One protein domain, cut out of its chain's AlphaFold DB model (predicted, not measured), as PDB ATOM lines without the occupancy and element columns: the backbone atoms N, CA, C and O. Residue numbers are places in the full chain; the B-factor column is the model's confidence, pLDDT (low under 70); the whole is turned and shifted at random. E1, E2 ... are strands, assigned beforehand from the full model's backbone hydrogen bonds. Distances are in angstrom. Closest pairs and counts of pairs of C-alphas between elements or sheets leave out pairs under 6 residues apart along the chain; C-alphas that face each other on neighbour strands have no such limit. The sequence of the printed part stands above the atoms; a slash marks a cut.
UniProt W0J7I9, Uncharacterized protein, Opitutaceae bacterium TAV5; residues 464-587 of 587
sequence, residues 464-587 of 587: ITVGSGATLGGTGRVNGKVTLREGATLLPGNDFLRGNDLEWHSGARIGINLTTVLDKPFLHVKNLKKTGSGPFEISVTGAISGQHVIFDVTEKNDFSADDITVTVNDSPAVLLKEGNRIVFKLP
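What this domain is: This is residues 464 to 587 of the 587 residues of an uncharacterized protein of Opitutaceae bacterium TAV5 (UniProt W0J7I9). The chain is wound in stacked turns between two sheets, partly face to face as a sandwich with crossed strands: E1, E3, E5, E7 and E9 build one wall and E2, E4, E6, E8 and E10 the other. After E10 the chain returns to the first wall, where the hairpin E11 and E12 extends the sheet beside E9. The printed part has 124 residues with no named helix and twelve named strands, E1 to E12 in order, and its class is all strand. The larger sheet, in the order E1, E3, E5, E7, E9, E12, E11, is mixed; the other, E2, E4, E6, E8, E10, is parallel. The whole is compact, with a radius of gyration of the C-alphas of 13.1 A, and rounded, spanning 34 by 30 by 29 A.

Where its parts are: E1, residues 464 to 466, begins with C-alpha 464 at (-2.040, -35.870, -42.810). E2 is residues 471 to 474, E3 482 to 484 and E4 489 to 492. E5, residues 498 to 505, is 19.6 A long and bends by 52 degrees at residue 501. E6, residues 509 to 514, is 16.2 A long. E7, residues 523 to 531, is 18.4 A long and bends by 92 degrees at residue 526. E8, residues 537 to 542, is 16.8 A long, and E9, residues 547 to 553, is 17.2 A long. E10 is residues 565 to 568 and E11 574 to 578. E12, residues 581 to 585, ends with C-alpha 585 at (-13.399, -15.709, -23.246).

How they stand to each other: In the larger sheet, which is twisted, E1 and E11 are the edge strands. E1 and E3 are parallel, with N 483 and O 464 2.8 A apart. E5 and E7 are parallel, with N 526 and O 500 2.8 A apart. E7 and E9 are parallel at 70 degrees, with N 523 and O 550 2.8 A apart. E9 and E12 are antiparallel, with N 550 and O 582 3.0 A apart. In the hairpin of E11 and E12, N 576 and O 583 are 2.8 A apart. In the other sheet E2 and E10 are the edge strands; E6 and E8 are parallel, with N 512 and O 539 2.8 A apart. The strands of the two sheets stand at 63 degrees. The closest C-alphas of E10 and E11, those of Val 566 and Leu 575, are 7.2 A apart.

The domain as a whole: The C-alphas farthest apart, those of Gly 480 and Pro 587, are 35.9 A apart. The printed part has no cut, and residue 587 is the chain's last. The link E9 to E10, with 11 residues, is long. Mean pLDDT of the printed part is 89.1; residues 515 to 519, 543, 545 and 586 to 587 are under 70.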
ATOM      1  N   ILE A 464      -3.106 -36.865 -42.676       98.81
ATOM      2  CA  ILE A 464      -2.040 -35.870 -42.810       98.81
ATOM      3  C   ILE A 464      -1.139 -35.894 -41.578       98.81
ATOM      4  O   ILE A 464      -1.610 -35.814 -40.443       98.81
ATOM      5  N   THR A 465       0.171 -35.963 -41.801       98.88
ATOM      6  CA  THR A 465       1.192 -35.754 -40.772       98.88
ATOM      7  C   THR A 465       1.989 -34.495 -41.082       98.88
ATOM      8  O   THR A 465       2.601 -34.390 -42.145       98.88
ATOM      9  N   VAL A 466       2.006 -33.556 -40.142       98.88
ATOM     10  CA  VAL A 466       2.738 -32.292 -40.250       98.88
ATOM     11  C   VAL A 466       4.032 -32.414 -39.449       98.88
ATOM     12  O   VAL A 466       3.994 -32.712 -38.254       98.88
ATOM     13  N   GLY A 467       5.172 -32.274 -40.122       98.62
ATOM     14  CA  GLY A 467       6.502 -32.327 -39.523       98.62
ATOM     15  C   GLY A 467       6.894 -31.041 -38.792       98.62
ATOM     16  O   GLY A 467       6.203 -30.026 -38.865       98.62
ATOM     17  N   SER A 468       8.030 -31.092 -38.095       97.19
ATOM     18  CA  SER A 468       8.591 -29.936 -37.390       97.19
ATOM     19  C   SER A 468       8.889 -28.788 -38.353       97.19
ATOM     20  O   SER A 468       9.536 -28.993 -39.378       97.19
ATOM     21  N   GLY A 469       8.442 -27.576 -38.018       96.56
ATOM     22  CA  GLY A 469       8.621 -26.378 -38.840       96.56
ATOM     23  C   GLY A 469       7.744 -26.325 -40.095       96.56
ATOM     24  O   GLY A 469       7.863 -25.379 -40.870       96.56
ATOM     25  N   ALA A 470       6.876 -27.318 -40.311       98.69
ATOM     26  CA  ALA A 470       5.930 -27.337 -41.417       98.69
ATOM     27  C   ALA A 470       4.551 -26.815 -40.994       98.69
ATOM     28  O   ALA A 470       4.154 -26.917 -39.829       98.69
ATOM     29  N   THR A 471       3.798 -26.319 -41.974       98.69
ATOM     30  CA  THR A 471       2.460 -25.761 -41.772       98.69
ATOM     31  C   THR A 471       1.428 -26.483 -42.631       98.69
ATOM     32  O   THR A 471       1.613 -26.657 -43.836       98.69
ATOM     33  N   LEU A 472       0.304 -26.858 -42.024       98.75
ATOM     34  CA  LEU A 472      -0.923 -27.239 -42.723       98.75
ATOM     35  C   LEU A 472      -1.948 -26.121 -42.548       98.75
ATOM     36  O   LEU A 472      -2.172 -25.685 -41.424       98.75
ATOM     37  N   GLY A 473      -2.616 -25.691 -43.611       97.12
ATOM     38  CA  GLY A 473      -3.685 -24.707 -43.475       97.12
ATOM     39  C   GLY A 473      -4.623 -24.626 -44.665       97.12
ATOM     40  O   GLY A 473      -4.611 -25.484 -45.549       97.12
ATOM     41  N   GLY A 474      -5.431 -23.572 -44.679       95.19
ATOM     42  CA  GLY A 474      -6.331 -23.237 -45.779       95.19
ATOM     43  C   GLY A 474      -7.812 -23.310 -45.418       95.19
ATOM     44  O   GLY A 474      -8.187 -23.525 -44.271       95.19
ATOM     45  N   THR A 475      -8.667 -23.085 -46.410       93.75
ATOM     46  CA  THR A 475     -10.133 -22.923 -46.249       93.75
ATOM     47  C   THR A 475     -10.973 -24.106 -46.743       93.75
ATOM     48  O   THR A 475     -12.201 -24.033 -46.753       93.75
ATOM     49  N   GLY A 476     -10.322 -25.167 -47.217       95.31
ATOM     50  CA  GLY A 476     -10.956 -26.419 -47.628       95.31
ATOM     51  C   GLY A 476     -11.198 -27.359 -46.449       95.31
ATOM     52  O   GLY A 476     -11.332 -26.913 -45.317       95.31
ATOM     53  N   ARG A 477     -11.251 -28.672 -46.705       95.94
ATOM     54  CA  ARG A 477     -11.517 -29.696 -45.681       95.94
ATOM     55  C   ARG A 477     -10.504 -30.839 -45.694       95.94
ATOM     56  O   ARG A 477     -10.181 -31.384 -46.745       95.94
ATOM     57  N   VAL A 478     -10.084 -31.294 -44.523       97.12
ATOM     58  CA  VAL A 478      -9.378 -32.574 -44.372       97.12
ATOM     59  C   VAL A 478     -10.378 -33.620 -43.884       97.12
ATOM     60  O   VAL A 478     -11.156 -33.341 -42.979       97.12
ATOM     61  N   ASN A 479     -10.393 -34.814 -44.482       95.69
ATOM     62  CA  ASN A 479     -11.313 -35.906 -44.117       95.69
ATOM     63  C   ASN A 479     -10.618 -37.065 -43.378       95.69
ATOM     64  O   ASN A 479     -11.295 -37.839 -42.707       95.69
ATOM     65  N   GLY A 480      -9.287 -37.167 -43.453       96.56
ATOM     66  CA  GLY A 480      -8.504 -38.114 -42.656       96.56
ATOM     67  C   GLY A 480      -8.078 -37.560 -41.293       96.56
ATOM     68  O   GLY A 480      -8.375 -36.418 -40.935       96.56
ATOM     69  N   LYS A 481      -7.358 -38.374 -40.520       97.94
ATOM     70  CA  LYS A 481      -6.718 -37.957 -39.264       97.94
ATOM     71  C   LYS A 481      -5.630 -36.918 -39.536       97.94
ATOM     72  O   LYS A 481      -4.838 -37.094 -40.461       97.94
ATOM     73  N   VAL A 482      -5.516 -35.907 -38.675       98.69
ATOM     74  CA  VAL A 482      -4.379 -34.973 -38.657       98.69
ATOM     75  C   VAL A 482      -3.476 -35.275 -37.465       98.69
ATOM     76  O   VAL A 482      -3.948 -35.432 -36.344       98.69
ATOM     77  N   THR A 483      -2.169 -35.368 -37.707       98.75
ATOM     78  CA  THR A 483      -1.134 -35.490 -36.669       98.75
ATOM     79  C   THR A 483      -0.189 -34.298 -36.758       98.75
ATOM     80  O   THR A 483       0.491 -34.129 -37.771       98.75
ATOM     81  N   LEU A 484      -0.140 -33.484 -35.708       98.62
ATOM     82  CA  LEU A 484       0.790 -32.364 -35.569       98.62
ATOM     83  C   LEU A 484       1.975 -32.823 -34.722       98.62
ATOM     84  O   LEU A 484       1.792 -33.087 -33.534       98.62
ATOM     85  N   ARG A 485       3.162 -32.949 -35.325       98.38
ATOM     86  CA  ARG A 485       4.401 -33.246 -34.586       98.38
ATOM     87  C   ARG A 485       4.914 -32.002 -33.863       98.38
ATOM     88  O   ARG A 485       4.483 -30.891 -34.154       98.38
ATOM     89  N   GLU A 486       5.855 -32.191 -32.944       97.44
ATOM     90  CA  GLU A 486       6.568 -31.087 -32.292       97.44
ATOM     91  C   GLU A 486       7.074 -30.067 -33.329       97.44
ATOM     92  O   GLU A 486       7.612 -30.447 -34.370       97.44
ATOM     93  N   GLY A 487       6.842 -28.776 -33.074       96.81
ATOM     94  CA  GLY A 487       7.214 -27.681 -33.971       96.81
ATOM     95  C   GLY A 487       6.321 -27.504 -35.206       96.81
ATOM     96  O   GLY A 487       6.568 -26.588 -35.989       96.81
ATOM     97  N   ALA A 488       5.307 -28.348 -35.423       98.50
ATOM     98  CA  ALA A 488       4.350 -28.182 -36.517       98.50
ATOM     99  C   ALA A 488       3.359 -27.043 -36.243       98.50
ATOM    100  O   ALA A 488       3.028 -26.758 -35.092       98.50
ATOM    101  N   THR A 489       2.820 -26.443 -37.304       98.50
ATOM    102  CA  THR A 489       1.757 -25.434 -37.208       98.50
ATOM    103  C   THR A 489       0.516 -25.861 -37.990       98.50
ATOM    104  O   THR A 489       0.597 -26.303 -39.135       98.50
ATOM    105  N   LEU A 490      -0.658 -25.704 -37.384       98.06
ATOM    106  CA  LEU A 490      -1.951 -25.800 -38.055       98.06
ATOM    107  C   LEU A 490      -2.563 -24.398 -38.163       98.06
ATOM    108  O   LEU A 490      -2.732 -23.735 -37.146       98.06
ATOM    109  N   LEU A 491      -2.921 -23.967 -39.370       95.88
ATOM    110  CA  LEU A 491      -3.617 -22.709 -39.669       95.88
ATOM    111  C   LEU A 491      -4.962 -23.015 -40.346       95.88
ATOM    112  O   LEU A 491      -5.102 -22.822 -41.560       95.88
ATOM    113  N   PRO A 492      -5.942 -23.576 -39.614       92.62
ATOM    114  CA  PRO A 492      -7.206 -23.962 -40.212       92.62
ATOM    115  C   PRO A 492      -8.011 -22.713 -40.568       92.62
ATOM    116  O   PRO A 492      -8.007 -21.728 -39.837       92.62
ATOM    117  N   GLY A 493      -8.733 -22.767 -41.680       89.38
ATOM    118  CA  GLY A 493      -9.877 -21.902 -41.926       89.38
ATOM    119  C   GLY A 493     -11.149 -22.471 -41.295       89.38
ATOM    120  O   GLY A 493     -11.154 -23.538 -40.675       89.38
ATOM    121  N   ASN A 494     -12.263 -21.773 -41.507       80.38
ATOM    122  CA  ASN A 494     -13.576 -22.276 -41.109       80.38
ATOM    123  C   ASN A 494     -13.851 -23.631 -41.783       80.38
ATOM    124  O   ASN A 494     -13.578 -23.798 -42.968       80.38
ATOM    125  N   ASP A 495     -14.427 -24.580 -41.041       82.19
ATOM    126  CA  ASP A 495     -14.799 -25.922 -41.522       82.19
ATOM    127  C   ASP A 495     -13.628 -26.861 -41.889       82.19
ATOM    128  O   ASP A 495     -13.874 -27.955 -42.405       82.19
ATOM    129  N   PHE A 496     -12.380 -26.495 -41.575       91.38
ATOM    130  CA  PHE A 496     -11.195 -27.243 -42.013       91.38
ATOM    131  C   PHE A 496     -11.118 -28.680 -41.480       91.38
ATOM    132  O   PHE A 496     -10.806 -29.609 -42.229       91.38
ATOM    133  N   LEU A 497     -11.444 -28.866 -40.196       92.12
ATOM    134  CA  LEU A 497     -11.591 -30.178 -39.561       92.12
ATOM    135  C   LEU A 497     -13.023 -30.337 -39.051       92.12
ATOM    136  O   LEU A 497     -13.482 -29.557 -38.210       92.12
ATOM    137  N   ARG A 498     -13.723 -31.354 -39.569       89.81
ATOM    138  CA  ARG A 498     -15.103 -31.706 -39.207       89.81
ATOM    139  C   ARG A 498     -15.262 -33.225 -39.123       89.81
ATOM    140  O   ARG A 498     -15.436 -33.888 -40.145       89.81
ATOM    141  N   GLY A 499     -15.257 -33.749 -37.897       88.38
ATOM    142  CA  GLY A 499     -15.419 -35.172 -37.582       88.38
ATOM    143  C   GLY A 499     -14.125 -35.989 -37.669       88.38
ATOM    144  O   GLY A 499     -14.178 -37.214 -37.722       88.38
ATOM    145  N   ASN A 500     -12.971 -35.321 -37.701       91.94
ATOM    146  CA  ASN A 500     -11.650 -35.937 -37.832       91.94
ATOM    147  C   ASN A 500     -11.017 -36.228 -36.474       91.94
ATOM    148  O   ASN A 500     -11.268 -35.503 -35.515       91.94
ATOM    149  N   ASP A 501     -10.107 -37.194 -36.419       97.00
ATOM    150  CA  ASP A 501      -9.174 -37.297 -35.298       97.00
ATOM    151  C   ASP A 501      -8.056 -36.256 -35.451       97.00
ATOM    152  O   ASP A 501      -7.457 -36.126 -36.525       97.00
ATOM    153  N   LEU A 502      -7.750 -35.547 -34.366       97.75
ATOM    154  CA  LEU A 502      -6.592 -34.669 -34.248       97.75
ATOM    155  C   LEU A 502      -5.664 -35.214 -33.159       97.75
ATOM    156  O   LEU A 502      -6.020 -35.256 -31.983       97.75
ATOM    157  N   GLU A 503      -4.463 -35.628 -33.555       98.12
ATOM    158  CA  GLU A 503      -3.369 -35.936 -32.637       98.12
ATOM    159  C   GLU A 503      -2.423 -34.740 -32.568       98.12
ATOM    160  O   GLU A 503      -1.791 -34.376 -33.559       98.12
ATOM    161  N   TRP A 504      -2.335 -34.132 -31.390       97.94
ATOM    162  CA  TRP A 504      -1.535 -32.943 -31.143       97.94
ATOM    163  C   TRP A 504      -0.366 -33.311 -30.229       97.94
ATOM    164  O   TRP A 504      -0.568 -33.754 -29.094       97.94
ATOM    165  N   HIS A 505       0.859 -33.195 -30.750       98.00
ATOM    166  CA  HIS A 505       2.085 -33.383 -29.974       98.00
ATOM    167  C   HIS A 505       2.492 -32.074 -29.299       98.00
ATOM    168  O   HIS A 505       2.274 -30.989 -29.842       98.00
ATOM    169  N   SER A 506       3.097 -32.178 -28.120       96.94
ATOM    170  CA  SER A 506       3.667 -31.033 -27.418       96.94
ATOM    171  C   SER A 506       4.664 -30.280 -28.301       96.94
ATOM    172  O   SER A 506       5.423 -30.889 -29.051       96.94
ATOM    173  N   GLY A 507       4.648 -28.953 -28.218       96.62
ATOM    174  CA  GLY A 507       5.449 -28.042 -29.032       96.62
ATOM    175  C   GLY A 507       4.846 -27.713 -30.401       96.62
ATOM    176  O   GLY A 507       5.390 -26.858 -31.097       96.62
ATOM    177  N   ALA A 508       3.745 -28.350 -30.817       98.00
ATOM    178  CA  ALA A 508       3.009 -27.939 -32.015       98.00
ATOM    179  C   ALA A 508       2.017 -26.803 -31.706       98.00
ATOM    180  O   ALA A 508       1.534 -26.676 -30.576       98.00
ATOM    181  N   ARG A 509       1.668 -26.008 -32.721       97.38
ATOM    182  CA  ARG A 509       0.866 -24.782 -32.592       97.38
ATOM    183  C   ARG A 509      -0.389 -24.811 -33.452       97.38
ATOM    184  O   ARG A 509      -0.383 -25.375 -34.548       97.38
ATOM    185  N   ILE A 510      -1.440 -24.136 -32.997       96.44
ATOM    186  CA  ILE A 510      -2.655 -23.885 -33.783       96.44
ATOM    187  C   ILE A 510      -2.870 -22.374 -33.891       96.44
ATOM    188  O   ILE A 510      -3.109 -21.697 -32.899       96.44
ATOM    189  N   GLY A 511      -2.787 -21.831 -35.101       93.94
ATOM    190  CA  GLY A 511      -3.094 -20.432 -35.383       93.94
ATOM    191  C   GLY A 511      -4.500 -20.281 -35.953       93.94
ATOM    192  O   GLY A 511      -4.885 -21.003 -36.867       93.94
ATOM    193  N   ILE A 512      -5.264 -19.333 -35.427       89.31
ATOM    194  CA  ILE A 512      -6.645 -19.050 -35.812       89.31
ATOM    195  C   ILE A 512      -6.718 -17.586 -36.237       89.31
ATOM    196  O   ILE A 512      -6.443 -16.686 -35.445       89.31
ATOM    197  N   ASN A 513      -7.125 -17.340 -37.479       85.94
ATOM    198  CA  ASN A 513      -7.404 -15.988 -37.949       85.94
ATOM    199  C   ASN A 513      -8.918 -15.780 -38.050       85.94
ATOM    200  O   ASN A 513      -9.589 -16.419 -38.861       85.94
ATOM    201  N   LEU A 514      -9.448 -14.898 -37.205       77.81
ATOM    202  CA  LEU A 514     -10.865 -14.569 -37.145       77.81
ATOM    203  C   LEU A 514     -11.127 -13.279 -37.914       77.81
ATOM    204  O   LEU A 514     -10.820 -12.177 -37.463       77.81
ATOM    205  N   THR A 515     -11.745 -13.417 -39.083       68.94
ATOM    206  CA  THR A 515     -12.174 -12.272 -39.896       68.94
ATOM    207  C   THR A 515     -13.593 -11.805 -39.563       68.94
ATOM    208  O   THR A 515     -13.988 -10.718 -39.973       68.94
ATOM    209  N   THR A 516     -14.370 -12.618 -38.840       64.25
ATOM    210  CA  THR A 516     -15.743 -12.338 -38.391       64.25
ATOM    211  C   THR A 516     -16.014 -13.033 -37.054       64.25
ATOM    212  O   THR A 516     -15.325 -13.992 -36.704       64.25
ATOM    213  N   VAL A 517     -17.053 -12.599 -36.332       64.88
ATOM    214  CA  VAL A 517     -17.601 -13.350 -35.186       64.88
ATOM    215  C   VAL A 517     -18.080 -14.726 -35.672       64.88
ATOM    216  O   VAL A 517     -18.640 -14.830 -36.766       64.88
ATOM    217  N   LEU A 518     -17.810 -15.785 -34.905       64.31
ATOM    218  CA  LEU A 518     -18.180 -17.154 -35.257       64.31
ATOM    219  C   LEU A 518     -19.503 -17.559 -34.596       64.31
ATOM    220  O   LEU A 518     -19.614 -17.546 -33.375       64.31
ATOM    221  N   ASP A 519     -20.449 -18.052 -35.394       68.00
ATOM    222  CA  ASP A 519     -21.693 -18.670 -34.895       68.00
ATOM    223  C   ASP A 519     -21.539 -20.188 -34.646       68.00
ATOM    224  O   ASP A 519     -22.499 -20.887 -34.315       68.00
ATOM    225  N   LYS A 520     -20.341 -20.742 -34.885       73.69
ATOM    226  CA  LYS A 520     -20.039 -22.182 -34.848       73.69
ATOM    227  C   LYS A 520     -18.648 -22.442 -34.259       73.69
ATOM    228  O   LYS A 520     -17.783 -21.579 -34.384       73.69
ATOM    229  N   PRO A 521     -18.391 -23.647 -33.712       78.62
ATOM    230  CA  PRO A 521     -17.045 -24.050 -33.320       78.62
ATOM    231  C   PRO A 521     -16.068 -24.009 -34.496       78.62
ATOM    232  O   PRO A 521     -16.419 -24.440 -35.606       78.62
ATOM    233  N   PHE A 522     -14.847 -23.536 -34.235       83.19
ATOM    234  CA  PHE A 522     -13.804 -23.418 -35.255       83.19
ATOM    235  C   PHE A 522     -13.307 -24.790 -35.725       83.19
ATOM    236  O   PHE A 522     -13.278 -25.079 -36.922       83.19
ATOM    237  N   LEU A 523     -12.991 -25.665 -34.770       89.19
ATOM    238  CA  LEU A 523     -12.586 -27.046 -34.993       89.19
ATOM    239  C   LEU A 523     -13.634 -27.984 -34.402       89.19
ATOM    240  O   LEU A 523     -13.940 -27.935 -33.211       89.19
ATOM    241  N   HIS A 524     -14.168 -28.865 -35.242       92.06
ATOM    242  CA  HIS A 524     -15.104 -29.899 -34.822       92.06
ATOM    243  C   HIS A 524     -14.447 -31.256 -35.057       92.06
ATOM    244  O   HIS A 524     -14.362 -31.727 -36.189       92.06
ATOM    245  N   VAL A 525     -13.922 -31.871 -34.006       94.44
ATOM    246  CA  VAL A 525     -13.096 -33.083 -34.106       94.44
ATOM    247  C   VAL A 525     -13.779 -34.252 -33.413       94.44
ATOM    248  O   VAL A 525     -14.549 -34.078 -32.474       94.44
ATOM    249  N   LYS A 526     -13.503 -35.462 -33.892       95.62
ATOM    250  CA  LYS A 526     -14.004 -36.698 -33.303       95.62
ATOM    251  C   LYS A 526     -13.250 -37.006 -32.014       95.62
ATOM    252  O   LYS A 526     -13.828 -36.962 -30.933       95.62
ATOM    253  N   ASN A 527     -11.943 -37.220 -32.136       96.19
ATOM    254  CA  ASN A 527     -11.035 -37.393 -31.009       96.19
ATOM    255  C   ASN A 527      -9.962 -36.303 -31.012       96.19
ATOM    256  O   ASN A 527      -9.327 -36.057 -32.038       96.19
ATOM    257  N   LEU A 528      -9.735 -35.689 -29.851       96.19
ATOM    258  CA  LEU A 528      -8.630 -34.771 -29.599       96.19
ATOM    259  C   LEU A 528      -7.625 -35.457 -28.670       96.19
ATOM    260  O   LEU A 528      -7.820 -35.519 -27.453       96.19
ATOM    261  N   LYS A 529      -6.561 -36.001 -29.264       96.81
ATOM    262  CA  LYS A 529      -5.538 -36.783 -28.567       96.81
ATOM    263  C   LYS A 529      -4.327 -35.918 -28.235       96.81
ATOM    264  O   LYS A 529      -3.720 -35.323 -29.127       96.81
ATOM    265  N   LYS A 530      -3.935 -35.935 -26.963       96.12
ATOM    266  CA  LYS A 530      -2.735 -35.281 -26.431       96.12
ATOM    267  C   LYS A 530      -1.550 -36.248 -26.467       96.12
ATOM    268  O   LYS A 530      -1.686 -37.399 -26.058       96.12
ATOM    269  N   THR A 531      -0.387 -35.795 -26.932       96.75
ATOM    270  CA  THR A 531       0.868 -36.568 -26.878       96.75
ATOM    271  C   THR A 531       1.998 -35.689 -26.346       96.75
ATOM    272  O   THR A 531       2.298 -34.657 -26.935       96.75
ATOM    273  N   GLY A 532       2.629 -36.085 -25.239       94.31
ATOM    274  CA  GLY A 532       3.635 -35.268 -24.544       94.31
ATOM    275  C   GLY A 532       3.044 -34.347 -23.468       94.31
ATOM    276  O   GLY A 532       1.825 -34.246 -23.311       94.31
ATOM    277  N   SER A 533       3.916 -33.716 -22.677       88.12
ATOM    278  CA  SER A 533       3.537 -32.969 -21.465       88.12
ATOM    279  C   SER A 533       3.401 -31.453 -21.648       88.12
ATOM    280  O   SER A 533       2.845 -30.811 -20.765       88.12
ATOM    281  N   GLY A 534       3.851 -30.879 -22.767       80.19
ATOM    282  CA  GLY A 534       3.676 -29.454 -23.094       80.19
ATOM    283  C   GLY A 534       4.889 -28.839 -23.806       80.19
ATOM    284  O   GLY A 534       5.932 -29.494 -23.868       80.19
ATOM    285  N   PRO A 535       4.777 -27.611 -24.349       90.19
ATOM    286  CA  PRO A 535       3.591 -26.738 -24.360       90.19
ATOM    287  C   PRO A 535       2.578 -27.089 -25.469       90.19
ATOM    288  O   PRO A 535       2.929 -27.750 -26.441       90.19
ATOM    289  N   PHE A 536       1.331 -26.623 -25.345       95.31
ATOM    290  CA  PHE A 536       0.325 -26.641 -26.416       95.31
ATOM    291  C   PHE A 536      -0.228 -25.226 -26.589       95.31
ATOM    292  O   PHE A 536      -0.821 -24.671 -25.666       95.31
ATOM    293  N   GLU A 537       0.005 -24.619 -27.748       94.81
ATOM    294  CA  GLU A 537      -0.241 -23.188 -27.955       94.81
ATOM    295  C   GLU A 537      -1.294 -22.948 -29.034       94.81
ATOM    296  O   GLU A 537      -1.239 -23.527 -30.125       94.81
ATOM    297  N   ILE A 538      -2.225 -22.043 -28.737       93.75
ATOM    298  CA  ILE A 538      -3.169 -21.489 -29.701       93.75
ATOM    299  C   ILE A 538      -2.934 -19.988 -29.799       93.75
ATOM    300  O   ILE A 538      -2.922 -19.291 -28.787       93.75
ATOM    301  N   SER A 539      -2.798 -19.480 -31.017       92.62
ATOM    302  CA  SER A 539      -2.713 -18.044 -31.274       92.62
ATOM    303  C   SER A 539      -3.906 -17.606 -32.100       92.62
ATOM    304  O   SER A 539      -4.139 -18.127 -33.187       92.62
ATOM    305  N   VAL A 540      -4.665 -16.648 -31.590       88.75
ATOM    306  CA  VAL A 540      -5.839 -16.083 -32.247       88.75
ATOM    307  C   VAL A 540      -5.536 -14.644 -32.646       88.75
ATOM    308  O   VAL A 540      -5.109 -13.839 -31.822       88.75
ATOM    309  N   THR A 541      -5.786 -14.299 -33.901       88.19
ATOM    310  CA  THR A 541      -5.654 -12.926 -34.410       88.19
ATOM    311  C   THR A 541      -6.963 -12.476 -35.048       88.19
ATOM    312  O   THR A 541      -7.597 -13.283 -35.729       88.19
ATOM    313  N   GLY A 542      -7.358 -11.211 -34.885       80.50
ATOM    314  CA  GLY A 542      -8.532 -10.654 -35.574       80.50
ATOM    315  C   GLY A 542      -9.362  -9.666 -34.756       80.50
ATOM    316  O   GLY A 542      -8.966  -9.251 -33.667       80.50
ATOM    317  N   ALA A 543     -10.527  -9.284 -35.294       68.75
ATOM    318  CA  ALA A 543     -11.517  -8.447 -34.610       68.75
ATOM    319  C   ALA A 543     -12.495  -9.342 -33.840       68.75
ATOM    320  O   ALA A 543     -13.335 -10.019 -34.430       68.75
ATOM    321  N   ILE A 544     -12.359  -9.365 -32.518       70.88
ATOM    322  CA  ILE A 544     -12.986 -10.369 -31.662       70.88
ATOM    323  C   ILE A 544     -13.611  -9.722 -30.440       70.88
ATOM    324  O   ILE A 544     -12.994  -8.908 -29.760       70.88
ATOM    325  N   SER A 545     -14.846 -10.125 -30.165       68.81
ATOM    326  CA  SER A 545     -15.582  -9.823 -28.944       68.81
ATOM    327  C   SER A 545     -16.384 -11.057 -28.529       68.81
ATOM    328  O   SER A 545     -16.738 -11.889 -29.370       68.81
ATOM    329  N   GLY A 546     -16.659 -11.196 -27.233       71.88
ATOM    330  CA  GLY A 546     -17.486 -12.281 -26.703       71.88
ATOM    331  C   GLY A 546     -16.760 -13.617 -26.496       71.88
ATOM    332  O   GLY A 546     -15.533 -13.698 -26.452       71.88
ATOM    333  N   GLN A 547     -17.561 -14.662 -26.292       76.50
ATOM    334  CA  GLN A 547     -17.117 -16.026 -26.002       76.50
ATOM    335  C   GLN A 547     -17.105 -16.853 -27.292       76.50
ATOM    336  O   GLN A 547     -18.071 -16.815 -28.052       76.50
ATOM    337  N   HIS A 548     -16.036 -17.618 -27.526       79.81
ATOM    338  CA  HIS A 548     -15.852 -18.392 -28.761       79.81
ATOM    339  C   HIS A 548     -15.457 -19.834 -28.455       79.81
ATOM    340  O   HIS A 548     -14.554 -20.095 -27.656       79.81
ATOM    341  N   VAL A 549     -16.114 -20.782 -29.126       84.12
ATOM    342  CA  VAL A 549     -15.783 -22.209 -29.027       84.12
ATOM    343  C   VAL A 549     -14.675 -22.530 -30.029       84.12
ATOM    344  O   VAL A 549     -14.893 -22.478 -31.240       84.12
ATOM    345  N   ILE A 550     -13.487 -22.891 -29.538       84.19
ATOM    346  CA  ILE A 550     -12.380 -23.313 -30.409       84.19
ATOM    347  C   ILE A 550     -12.588 -24.762 -30.818       84.19
ATOM    348  O   ILE A 550     -12.640 -25.062 -32.008       84.19
ATOM    349  N   PHE A 551     -12.725 -25.642 -29.825       88.75
ATOM    350  CA  PHE A 551     -12.914 -27.069 -30.042       88.75
ATOM    351  C   PHE A 551     -14.298 -27.509 -29.609       88.75
ATOM    352  O   PHE A 551     -14.731 -27.243 -28.487       88.75
ATOM    353  N   ASP A 552     -14.929 -28.279 -30.482       92.19
ATOM    354  CA  ASP A 552     -16.071 -29.123 -30.177       92.19
ATOM    355  C   ASP A 552     -15.666 -30.573 -30.464       92.19
ATOM    356  O   ASP A 552     -15.443 -30.941 -31.620       92.19
ATOM    357  N   VAL A 553     -15.472 -31.359 -29.399       94.44
ATOM    358  CA  VAL A 553     -14.978 -32.742 -29.475       94.44
ATOM    359  C   VAL A 553     -16.135 -33.714 -29.261       94.44
ATOM    360  O   VAL A 553     -16.789 -33.682 -28.219       94.44
ATOM    361  N   THR A 554     -16.409 -34.588 -30.228       94.75
ATOM    362  CA  THR A 554     -17.617 -35.430 -30.171       94.75
ATOM    363  C   THR A 554     -17.440 -36.725 -29.384       94.75
ATOM    364  O   THR A 554     -18.424 -37.228 -28.849       94.75
ATOM    365  N   GLU A 555     -16.218 -37.254 -29.275       94.81
ATOM    366  CA  GLU A 555     -15.939 -38.506 -28.561       94.81
ATOM    367  C   GLU A 555     -14.963 -38.297 -27.394       94.81
ATOM    368  O   GLU A 555     -15.403 -38.058 -26.266       94.81
ATOM    369  N   LYS A 556     -13.648 -38.382 -27.634       94.62
ATOM    370  CA  LYS A 556     -12.629 -38.335 -26.575       94.62
ATOM    371  C   LYS A 556     -11.795 -37.060 -26.630       94.62
ATOM    372  O   LYS A 556     -11.201 -36.751 -27.662       94.62
ATOM    373  N   ASN A 557     -11.689 -36.370 -25.496       94.38
ATOM    374  CA  ASN A 557     -10.819 -35.210 -25.308       94.38
ATOM    375  C   ASN A 557      -9.801 -35.474 -24.185       94.38
ATOM    376  O   ASN A 557     -10.176 -35.528 -23.012       94.38
ATOM    377  N   ASP A 558      -8.524 -35.604 -24.552       94.56
ATOM    378  CA  ASP A 558      -7.414 -35.864 -23.622       94.56
ATOM    379  C   ASP A 558      -6.853 -34.590 -22.952       94.56
ATOM    380  O   ASP A 558      -5.968 -34.687 -22.104       94.56
ATOM    381  N   PHE A 559      -7.339 -33.401 -23.322       92.62
ATOM    382  CA  PHE A 559      -6.849 -32.119 -22.810       92.62
ATOM    383  C   PHE A 559      -7.662 -31.610 -21.618       92.62
ATOM    384  O   PHE A 559      -8.895 -31.705 -21.577       92.62
ATOM    385  N   SER A 560      -6.971 -31.004 -20.658       87.56
ATOM    386  CA  SER A 560      -7.531 -30.097 -19.653       87.56
ATOM    387  C   SER A 560      -7.390 -28.631 -20.099       87.56
ATOM    388  O   SER A 560      -6.713 -28.345 -21.084       87.56
ATOM    389  N   ALA A 561      -8.048 -27.695 -19.404       78.00
ATOM    390  CA  ALA A 561      -7.914 -26.266 -19.714       78.00
ATOM    391  C   ALA A 561      -6.485 -25.748 -19.461       78.00
ATOM    392  O   ALA A 561      -6.007 -24.914 -20.220       78.00
ATOM    393  N   ASP A 562      -5.800 -26.300 -18.456       86.94
ATOM    394  CA  ASP A 562      -4.443 -25.900 -18.058       86.94
ATOM    395  C   ASP A 562      -3.360 -26.406 -19.022       86.94
ATOM    396  O   ASP A 562      -2.220 -25.949 -18.989       86.94
ATOM    397  N   ASP A 563      -3.706 -27.352 -19.899       90.75
ATOM    398  CA  ASP A 563      -2.764 -27.911 -20.867       90.75
ATOM    399  C   ASP A 563      -2.477 -26.972 -22.038       90.75
ATOM    400  O   ASP A 563      -1.464 -27.143 -22.719       90.75
ATOM    401  N   ILE A 564      -3.381 -26.026 -22.309       92.25
ATOM    402  CA  ILE A 564      -3.347 -25.177 -23.498       92.25
ATOM    403  C   ILE A 564      -3.133 -23.731 -23.070       92.25
ATOM    404  O   ILE A 564      -3.838 -23.206 -22.217       92.25
ATOM    405  N   THR A 565      -2.192 -23.055 -23.717       91.81
ATOM    406  CA  THR A 565      -2.053 -21.600 -23.622       91.81
ATOM    407  C   THR A 565      -2.695 -20.958 -24.846       91.81
ATOM    408  O   THR A 565      -2.384 -21.338 -25.974       91.81
ATOM    409  N   VAL A 566      -3.584 -19.983 -24.637       90.62
ATOM    410  CA  VAL A 566      -4.189 -19.195 -25.720       90.62
ATOM    411  C   VAL A 566      -3.707 -17.755 -25.629       90.62
ATOM    412  O   VAL A 566      -3.869 -17.101 -24.597       90.62
ATOM    413  N   THR A 567      -3.173 -17.249 -26.735       90.31
ATOM    414  CA  THR A 567      -2.945 -15.820 -26.943       90.31
ATOM    415  C   THR A 567      -3.941 -15.280 -27.955       90.31
ATOM    416  O   THR A 567      -4.287 -15.940 -28.931       90.31
ATOM    417  N   VAL A 568      -4.424 -14.070 -27.711       87.38
ATOM    418  CA  VAL A 568      -5.381 -13.370 -28.553       87.38
ATOM    419  C   VAL A 568      -4.862 -11.966 -28.805       87.38
ATOM    420  O   VAL A 568      -4.755 -11.186 -27.863       87.38
ATOM    421  N   ASN A 569      -4.525 -11.646 -30.058       87.56
ATOM    422  CA  ASN A 569      -3.838 -10.398 -30.416       87.56
ATOM    423  C   ASN A 569      -2.678 -10.108 -29.437       87.56
ATOM    424  O   ASN A 569      -2.616  -9.052 -28.811       87.56
ATOM    425  N   ASP A 570      -1.828 -11.122 -29.238       86.19
ATOM    426  CA  ASP A 570      -0.661 -11.124 -28.342       86.19
ATOM    427  C   ASP A 570      -0.950 -10.950 -26.838       86.19
ATOM    428  O   ASP A 570      -0.025 -10.860 -26.033       86.19
ATOM    429  N   SER A 571      -2.220 -10.980 -26.425       87.00
ATOM    430  CA  SER A 571      -2.627 -10.936 -25.015       87.00
ATOM    431  C   SER A 571      -3.089 -12.315 -24.525       87.00
ATOM    432  O   SER A 571      -3.817 -12.996 -25.246       87.00
ATOM    433  N   PRO A 572      -2.717 -12.763 -23.314       86.25
ATOM    434  CA  PRO A 572      -3.241 -14.007 -22.749       86.25
ATOM    435  C   PRO A 572      -4.772 -13.984 -22.645       86.25
ATOM    436  O   PRO A 572      -5.349 -12.974 -22.239       86.25
ATOM    437  N   ALA A 573      -5.429 -15.099 -22.961       85.06
ATOM    438  CA  ALA A 573      -6.869 -15.270 -22.764       85.06
ATOM    439  C   ALA A 573      -7.178 -16.377 -21.752       85.06
ATOM    440  O   ALA A 573      -6.403 -17.316 -21.570       85.06
ATOM    441  N   VAL A 574      -8.343 -16.272 -21.107       82.38
ATOM    442  CA  VAL A 574      -8.821 -17.290 -20.166       82.38
ATOM    443  C   VAL A 574      -9.512 -18.406 -20.942       82.38
ATOM    444  O   VAL A 574     -10.455 -18.166 -21.703       82.38
ATOM    445  N   LEU A 575      -9.048 -19.631 -20.713       84.31
ATOM    446  CA  LEU A 575      -9.632 -20.859 -21.234       84.31
ATOM    447  C   LEU A 575     -10.609 -21.462 -20.227       84.31
ATOM    448  O   LEU A 575     -10.336 -21.547 -19.033       84.31
ATOM    449  N   LEU A 576     -11.741 -21.931 -20.738       82.75
ATOM    450  CA  LEU A 576     -12.744 -22.687 -20.005       82.75
ATOM    451  C   LEU A 576     -12.951 -24.028 -20.712       82.75
ATOM    452  O   LEU A 576     -13.081 -24.090 -21.938       82.75
ATOM    453  N   LYS A 577     -13.004 -25.111 -19.934       83.62
ATOM    454  CA  LYS A 577     -13.427 -26.426 -20.425       83.62
ATOM    455  C   LYS A 577     -14.886 -26.651 -20.046       83.62
ATOM    456  O   LYS A 577     -15.217 -26.751 -18.869       83.62
ATOM    457  N   GLU A 578     -15.746 -26.764 -21.051       86.50
ATOM    458  CA  GLU A 578     -17.184 -27.001 -20.893       86.50
ATOM    459  C   GLU A 578     -17.514 -28.407 -21.418       86.50
ATOM    460  O   GLU A 578     -17.818 -28.613 -22.596       86.50
ATOM    461  N   GLY A 579     -17.378 -29.419 -20.555       86.56
ATOM    462  CA  GLY A 579     -17.484 -30.823 -20.959       86.56
ATOM    463  C   GLY A 579     -16.384 -31.201 -21.957       86.56
ATOM    464  O   GLY A 579     -15.200 -31.154 -21.628       86.56
ATOM    465  N   ASN A 580     -16.774 -31.555 -23.184       87.12
ATOM    466  CA  ASN A 580     -15.841 -31.845 -24.277       87.12
ATOM    467  C   ASN A 580     -15.441 -30.608 -25.101       87.12
ATOM    468  O   ASN A 580     -14.634 -30.731 -26.023       87.12
ATOM    469  N   ARG A 581     -15.974 -29.424 -24.782       87.19
ATOM    470  CA  ARG A 581     -15.645 -28.177 -25.479       87.19
ATOM    471  C   ARG A 581     -14.497 -27.442 -24.813       87.19
ATOM    472  O   ARG A 581     -14.375 -27.437 -23.588       87.19
ATOM    473  N   ILE A 582     -13.699 -26.776 -25.640       84.75
ATOM    474  CA  ILE A 582     -12.684 -25.820 -25.197       84.75
ATOM    475  C   ILE A 582     -13.097 -24.449 -25.714       84.75
ATOM    476  O   ILE A 582     -13.241 -24.238 -26.924       84.75
ATOM    477  N   VAL A 583     -13.307 -23.537 -24.777       84.69
ATOM    478  CA  VAL A 583     -13.879 -22.217 -25.008       84.69
ATOM    479  C   VAL A 583     -12.904 -21.178 -24.487       84.69
ATOM    480  O   VAL A 583     -12.337 -21.359 -23.412       84.69
ATOM    481  N   PHE A 584     -12.709 -20.085 -25.216       81.62
ATOM    482  CA  PHE A 584     -12.005 -18.927 -24.670       81.62
ATOM    483  C   PHE A 584     -12.959 -17.756 -24.523       81.62
ATOM    484  O   PHE A 584     -13.912 -17.584 -25.295       81.62
ATOM    485  N   LYS A 585     -12.688 -16.950 -23.503       71.88
ATOM    486  CA  LYS A 585     -13.399 -15.709 -23.246       71.88
ATOM    487  C   LYS A 585     -12.403 -14.563 -23.278       71.88
ATOM    488  O   LYS A 585     -11.345 -14.636 -22.653       71.88
ATOM    489  N   LEU A 586     -12.758 -13.515 -24.011       65.12
ATOM    490  CA  LEU A 586     -12.048 -12.246 -23.942       65.12
ATOM    491  C   LEU A 586     -12.610 -11.396 -22.792       65.12
ATOM    492  O   LEU A 586     -13.814 -11.501 -22.531       65.12
ATOM    493  N   PRO A 587     -11.755 -10.627 -22.088       55.12
ATOM    494  CA  PRO A 587     -12.183  -9.675 -21.066       55.12
ATOM    495  C   PRO A 587     -13.291  -8.730 -21.536       55.12
ATOM    496  O   PRO A 587     -13.255  -8.315 -22.720       55.12
TER     497      PRO A 587